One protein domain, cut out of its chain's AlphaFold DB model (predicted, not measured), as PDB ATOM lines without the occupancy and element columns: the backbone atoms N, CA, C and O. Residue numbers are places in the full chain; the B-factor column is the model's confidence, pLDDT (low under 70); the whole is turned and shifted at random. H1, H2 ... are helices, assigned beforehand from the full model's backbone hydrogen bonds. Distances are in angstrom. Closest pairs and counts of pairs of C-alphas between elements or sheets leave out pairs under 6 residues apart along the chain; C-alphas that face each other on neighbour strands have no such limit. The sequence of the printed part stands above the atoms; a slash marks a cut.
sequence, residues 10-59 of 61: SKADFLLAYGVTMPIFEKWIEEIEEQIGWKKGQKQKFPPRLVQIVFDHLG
ATOM      1  N   SER A  10     224.402 233.029 190.646       95.50
ATOM      2  CA  SER A  10     223.642 234.136 191.214       95.50
ATOM      3  C   SER A  10     224.175 234.481 192.603       95.50
ATOM      4  O   SER A  10     224.952 233.737 193.195       95.50
ATOM      5  N   LYS A  11     223.703 235.594 193.171       95.00
ATOM      6  CA  LYS A  11     223.995 235.911 194.576       95.00
ATOM      7  C   LYS A  11     223.578 234.781 195.522       95.00
ATOM      8  O   LYS A  11     224.323 234.455 196.431       95.00
ATOM      9  N   ALA A  12     222.416 234.167 195.286       94.50
ATOM     10  CA  ALA A  12     221.923 233.070 196.117       94.50
ATOM     11  C   ALA A  12     222.835 231.835 196.046       94.50
ATOM     12  O   ALA A  12     223.027 231.176 197.063       94.50
ATOM     13  N   ASP A  13     223.437 231.567 194.883       94.94
ATOM     14  CA  ASP A  13     224.381 230.458 194.723       94.94
ATOM     15  C   ASP A  13     225.650 230.685 195.550       94.94
ATOM     16  O   ASP A  13     226.125 229.756 196.194       94.94
ATOM     17  N   PHE A  14     226.158 231.923 195.613       94.62
ATOM     18  CA  PHE A  14     227.273 232.258 196.504       94.62
ATOM     19  C   PHE A  14     226.911 232.076 197.979       94.62
ATOM     20  O   PHE A  14     227.654 231.438 198.718       94.62
ATOM     21  N   LEU A  15     225.752 232.585 198.408       94.75
ATOM     22  CA  LEU A  15     225.308 232.438 199.797       94.75
ATOM     23  C   LEU A  15     225.148 230.970 200.198       94.75
ATOM     24  O   LEU A  15     225.544 230.588 201.297       94.75
ATOM     25  N   LEU A  16     224.599 230.150 199.299       95.00
ATOM     26  CA  LEU A  16     224.444 228.717 199.514       95.00
ATOM     27  C   LEU A  16     225.797 227.997 199.547       95.00
ATOM     28  O   LEU A  16     226.001 227.161 200.421       95.00
ATOM     29  N   ALA A  17     226.709 228.324 198.627       93.38
ATOM     30  CA  ALA A  17     228.022 227.688 198.537       93.38
ATOM     31  C   ALA A  17     228.883 227.958 199.778       93.38
ATOM     32  O   ALA A  17     229.463 227.031 200.328       93.38
ATOM     33  N   TYR A  18     228.909 229.204 200.256       93.88
ATOM     34  CA  TYR A  18     229.685 229.592 201.437       93.88
ATOM     35  C   TYR A  18     228.925 229.416 202.762       93.88
ATOM     36  O   TYR A  18     229.498 229.618 203.829       93.88
ATOM     37  N   GLY A  19     227.638 229.058 202.721       95.88
ATOM     38  CA  GLY A  19     226.819 228.860 203.920       95.88
ATOM     39  C   GLY A  19     226.623 230.130 204.758       95.88
ATOM     40  O   GLY A  19     226.551 230.052 205.984       95.88
ATOM     41  N   VAL A  20     226.544 231.303 204.121       95.75
ATOM     42  CA  VAL A  20     226.474 232.614 204.794       95.75
ATOM     43  C   VAL A  20     225.253 233.433 204.383       95.75
ATOM     44  O   VAL A  20     224.607 233.189 203.367       95.75
ATOM     45  N   THR A  21     224.931 234.453 205.179       95.69
ATOM     46  CA  THR A  21     223.885 235.430 204.852       95.69
ATOM     47  C   THR A  21     224.422 236.543 203.950       95.69
ATOM     48  O   THR A  21     225.624 236.810 203.932       95.69
ATOM     49  N   MET A  22     223.528 237.241 203.235       95.00
ATOM     50  CA  MET A  22     223.907 238.353 202.347       95.00
ATOM     51  C   MET A  22     224.786 239.411 203.034       95.00
ATOM     52  O   MET A  22     225.830 239.727 202.473       95.00
ATOM     53  N   PRO A  23     224.458 239.924 204.240       95.56
ATOM     54  CA  PRO A  23     225.277 240.959 204.871       95.56
ATOM     55  C   PRO A  23     226.678 240.476 205.263       95.56
ATOM     56  O   PRO A  23     227.612 241.270 205.289       95.56
ATOM     57  N   ILE A  24     226.831 239.188 205.591       96.00
ATOM     58  CA  ILE A  24     228.143 238.601 205.895       96.00
ATOM     59  C   ILE A  24     228.946 238.467 204.605       96.00
ATOM     60  O   ILE A  24     230.092 238.901 204.556       96.00
ATOM     61  N   PHE A  25     228.328 237.932 203.552       95.94
ATOM     62  CA  PHE A  25     228.980 237.780 202.258       95.94
ATOM     63  C   PHE A  25     229.431 239.126 201.682       95.94
ATOM     64  O   PHE A  25     230.567 239.243 201.244       95.94
ATOM     65  N   GLU A  26     228.585 240.160 201.742       95.50
ATOM     66  CA  GLU A  26     228.925 241.507 201.264       95.50
ATOM     67  C   GLU A  26     230.127 242.113 201.996       95.50
ATOM     68  O   GLU A  26     230.918 242.804 201.365       95.50
ATOM     69  N   LYS A  27     230.314 241.810 203.289       96.19
ATOM     70  CA  LYS A  27     231.532 242.201 204.015       96.19
ATOM     71  C   LYS A  27     232.770 241.458 203.527       96.19
ATOM     72  O   LYS A  27     233.850 242.025 203.511       96.19
ATOM     73  N   TRP A  28     232.633 240.185 203.161       96.31
ATOM     74  CA  TRP A  28     233.763 239.377 202.699       96.31
ATOM     75  C   TRP A  28     234.252 239.795 201.316       96.31
ATOM     76  O   TRP A  28     235.439 239.715 201.050       96.31
ATOM     77  N   ILE A  29     233.350 240.250 200.445       96.38
ATOM     78  CA  ILE A  29     233.700 240.696 199.091       96.38
ATOM     79  C   ILE A  29     233.952 242.205 198.990       96.38
ATOM     80  O   ILE A  29     234.092 242.696 197.875       96.38
ATOM     81  N   GLU A  30     233.975 242.952 200.100       96.31
ATOM     82  CA  GLU A  30     234.059 244.422 200.095       96.31
ATOM     83  C   GLU A  30     235.271 244.928 199.290       96.31
ATOM     84  O   GLU A  30     235.140 245.835 198.472       96.31
ATOM     85  N   GLU A  31     236.425 244.266 199.417       96.38
ATOM     86  CA  GLU A  31     237.663 244.621 198.701       96.38
ATOM     87  C   GLU A  31     237.615 244.333 197.189       96.38
ATOM     88  O   GLU A  31     238.371 244.916 196.405       96.38
ATOM     89  N   ILE A  32     236.725 243.437 196.756       96.62
ATOM     90  CA  ILE A  32     236.564 243.034 195.351       96.62
ATOM     91  C   ILE A  32     235.210 243.458 194.763       96.62
ATOM     92  O   ILE A  32     234.914 243.109 193.618       96.62
ATOM     93  N   GLU A  33     234.397 244.217 195.508       95.25
ATOM     94  CA  GLU A  33     233.003 244.546 195.175       95.25
ATOM     95  C   GLU A  33     232.908 245.207 193.789       95.25
ATOM     96  O   GLU A  33     232.105 244.801 192.940       95.25
ATOM     97  N   GLU A  34     233.791 246.173 193.527       95.38
ATOM     98  CA  GLU A  34     233.883 246.876 192.245       95.38
ATOM     99  C   GLU A  34     234.388 245.968 191.114       95.38
ATOM    100  O   GLU A  34     233.875 246.027 189.995       95.38
ATOM    101  N   GLN A  35     235.344 245.081 191.405       95.69
ATOM    102  CA  GLN A  35     235.964 244.194 190.412       95.69
ATOM    103  C   GLN A  35     234.964 243.177 189.852       95.69
ATOM    104  O   GLN A  35     234.965 242.881 188.655       95.69
ATOM    105  N   ILE A  36     234.080 242.664 190.709       95.44
ATOM    106  CA  ILE A  36     233.011 241.739 190.313       95.44
ATOM    107  C   ILE A  36     231.722 242.470 189.907       95.44
ATOM    108  O   ILE A  36     230.726 241.828 189.557       95.44
ATOM    109  N   GLY A  37     231.726 243.807 189.952       95.06
ATOM    110  CA  GLY A  37     230.594 244.660 189.608       95.06
ATOM    111  C   GLY A  37     229.349 244.363 190.441       95.06
ATOM    112  O   GLY A  37     228.250 244.284 189.883       95.06
ATOM    113  N   TRP A  38     229.505 244.109 191.740       95.56
ATOM    114  CA  TRP A  38     228.399 243.746 192.623       95.56
ATOM    115  C   TRP A  38     227.393 244.895 192.762       95.56
ATOM    116  O   TRP A  38     227.749 246.032 193.058       95.56
ATOM    117  N   LYS A  39     226.100 244.606 192.572       94.06
ATOM    118  CA  LYS A  39     225.020 245.601 192.708       94.06
ATOM    119  C   LYS A  39     224.133 245.303 193.905       94.06
ATOM    120  O   LYS A  39     223.329 244.367 193.857       94.06
ATOM    121  N   LYS A  40     224.253 246.076 194.986       90.44
ATOM    122  CA  LYS A  40     223.449 245.911 196.214       90.44
ATOM    123  C   LYS A  40     221.945 245.981 195.919       90.44
ATOM    124  O   LYS A  40     221.496 246.745 195.068       90.44
ATOM    125  N   GLY A  41     221.169 245.113 196.572       86.94
ATOM    126  CA  GLY A  41     219.706 245.044 196.422       86.94
ATOM    127  C   GLY A  41     219.171 244.529 195.075       86.94
ATOM    128  O   GLY A  41     217.963 244.357 194.936       86.94
ATOM    129  N   GLN A  42     220.027 244.245 194.088       89.69
ATOM    130  CA  GLN A  42     219.600 243.769 192.770       89.69
ATOM    131  C   GLN A  42     219.895 242.281 192.566       89.69
ATOM    132  O   GLN A  42     220.899 241.740 193.042       89.69
ATOM    133  N   LYS A  43     219.022 241.618 191.799       91.19
ATOM    134  CA  LYS A  43     219.313 240.289 191.253       91.19
ATOM    135  C   LYS A  43     220.418 240.432 190.208       91.19
ATOM    136  O   LYS A  43     220.301 241.237 189.291       91.19
ATOM    137  N   GLN A  44     221.466 239.630 190.337       93.81
ATOM    138  CA  GLN A  44     222.622 239.653 189.448       93.81
ATOM    139  C   GLN A  44     223.108 238.230 189.196       93.81
ATOM    140  O   GLN A  44     223.026 237.373 190.081       93.81
ATOM    141  N   LYS A  45     223.594 237.999 187.974       95.12
ATOM    142  CA  LYS A  45     224.294 236.782 187.573       95.12
ATOM    143  C   LYS A  45     225.761 237.107 187.302       95.12
ATOM    144  O   LYS A  45     226.065 238.164 186.754       95.12
ATOM    145  N   PHE A  46     226.634 236.182 187.657       95.19
ATOM    146  CA  PHE A  46     228.081 236.285 187.590       95.19
ATOM    147  C   PHE A  46     228.579 235.202 186.634       95.19
ATOM    148  O   PHE A  46     228.383 234.017 186.911       95.19
ATOM    149  N   PRO A  47     229.153 235.567 185.475       95.19
ATOM    150  CA  PRO A  47     229.747 234.593 184.569       95.19
ATOM    151  C   PRO A  47     231.002 233.965 185.201       95.19
ATOM    152  O   PRO A  47     231.585 234.578 186.099       95.19
ATOM    153  N   PRO A  48     231.478 232.812 184.692       94.69
ATOM    154  CA  PRO A  48     232.605 232.068 185.267       94.69
ATOM    155  C   PRO A  48     233.834 232.920 185.606       94.69
ATOM    156  O   PRO A  48     234.434 232.745 186.658       94.69
ATOM    157  N   ARG A  49     234.160 233.908 184.761       94.19
ATOM    158  CA  ARG A  49     235.268 234.843 185.002       94.19
ATOM    159  C   ARG A  49     235.127 235.619 186.316       94.19
ATOM    160  O   ARG A  49     236.118 235.802 187.003       94.19
ATOM    161  N   LEU A  50     233.927 236.099 186.649       95.56
ATOM    162  CA  LEU A  50     233.702 236.849 187.891       95.56
ATOM    163  C   LEU A  50     233.593 235.916 189.097       95.56
ATOM    164  O   LEU A  50     234.013 236.287 190.184       95.56
ATOM    165  N   VAL A  51     233.068 234.704 188.896       95.00
ATOM    166  CA  VAL A  51     233.044 233.667 189.937       95.00
ATOM    167  C   VAL A  51     234.461 233.302 190.362       95.00
ATOM    168  O   VAL A  51     234.724 233.227 191.556       95.00
ATOM    169  N   GLN A  52     235.383 233.176 189.403       94.44
ATOM    170  CA  GLN A  52     236.787 232.911 189.702       94.44
ATOM    171  C   GLN A  52     237.402 233.996 190.593       94.44
ATOM    172  O   GLN A  52     238.061 233.656 191.557       94.44
ATOM    173  N   ILE A  53     237.127 235.282 190.338       95.88
ATOM    174  CA  ILE A  53     237.645 236.382 191.179       95.88
ATOM    175  C   ILE A  53     237.183 236.223 192.634       95.88
ATOM    176  O   ILE A  53     237.963 236.425 193.560       95.88
ATOM    177  N   VAL A  54     235.920 235.837 192.840       95.44
ATOM    178  CA  VAL A  54     235.390 235.573 194.185       95.44
ATOM    179  C   VAL A  54     236.092 234.375 194.822       95.44
ATOM    180  O   VAL A  54     236.482 234.455 195.982       95.44
ATOM    181  N   PHE A  55     236.278 233.283 194.078       94.69
ATOM    182  CA  PHE A  55     236.924 232.068 194.583       94.69
ATOM    183  C   PHE A  55     238.417 232.273 194.862       94.69
ATOM    184  O   PHE A  55     238.924 231.757 195.850       94.69
ATOM    185  N   ASP A  56     239.114 233.068 194.055       95.25
ATOM    186  CA  ASP A  56     240.518 233.420 194.276       95.25
ATOM    187  C   ASP A  56     240.685 234.266 195.548       95.25
ATOM    188  O   ASP A  56     241.684 234.133 196.253       95.25
ATOM    189  N   HIS A  57     239.706 235.124 195.855       96.25
ATOM    190  CA  HIS A  57     239.733 235.995 197.031       96.25
ATOM    191  C   HIS A  57     239.292 235.284 198.320       96.25
ATOM    192  O   HIS A  57     239.935 235.435 199.357       96.25
ATOM    193  N   LEU A  58     238.205 234.507 198.271       94.50
ATOM    194  CA  LEU A  58     237.598 233.863 199.446       94.50
ATOM    195  C   LEU A  58     238.032 232.406 199.652       94.50
ATOM    196  O   LEU A  58     237.742 231.822 200.696       94.50
ATOM    197  N   GLY A  59     238.701 231.813 198.665       92.81
ATOM    198  CA  GLY A  59     238.885 230.371 198.540       92.81
ATOM    199  C   GLY A  59     237.722 229.707 197.799       92.81
ATOM    200  O   GLY A  59     236.579 230.177 197.837       92.81
TER     201      GLY A  59
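Overview. This is residues 10 to 59 of the 61 residues of an uncharacterized protein of Spirosoma endbachense (UniProt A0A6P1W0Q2). Three short helices stand round a middle with few C-alpha contacts between them, and a long loop makes up much of the rest: H1 and H2 follow each other at a steep angle, H3 stands across from H1, and the end of H2 comes near the end of H3. The loop, residues 29 to 47, leaves H2, swings out to a turn at residues 39 to 42, on the side away from Gly 59, and comes back to the start of H3. The printed part has 50 residues, with three named helices in the order H1, H2, H3 and no named strand; the class is all helix. It is compact, with a radius of gyration of the C-alphas of 9.7 A, and rounded, with spans of 23 by 22 by 18 A.

Along the chain. The printed part begins at Ser 10, and H1 follows as residues 11 to 18, 10.9 A from first to last C-alpha, with C-alpha 11 at (223.995, 235.911, 194.576). H2 is residues 22 to 28, 9.9 A long, with C-alpha 22 at (223.907, 238.353, 202.347). H3, the longest helix, is residues 48 to 58, 15.1 A from first to last C-alpha, and ends with C-alpha 58 at (237.598, 233.863, 199.446).

Arrangement. H1 and H2 are close but not clearly touching, and their closest C-alphas, those of Leu 15 and Met 22, are 6.6 A apart. They stand at a steep tilt of 66 degrees and run the same way. H2 and H3 are also close but not clearly touching, with the C-alphas of Trp 28 and Leu 58, the closest of the two helices, 7.5 A apart. Their lines are about perpendicular, but only just, at 70.2 degrees. H1 and H3 are apart. Every O i to N i+4 pair is within hydrogen-bond range in H1 and H2, and in H3 6 of 7 are.

Size, cuts and confidence. The two C-alphas farthest apart, those of Gly 41 and Gly 59, are 24.2 A from each other, and the first and last printed C-alphas, those of Ser 10 and Gly 59, are 17.3 A apart. The printed part has no cut; in the full chain of 61 residues it runs from residue 10 to residue 59. The link from H1 to H2 is tight, with 3 residues, and the link from H2 to H3 is long, with 19 residues, whose C-alphas lie 6 to 13 A from the mean of the C-alphas. The mean pLDDT of the printed part is 94.8, and no printed residue is under 70 in this predicted model.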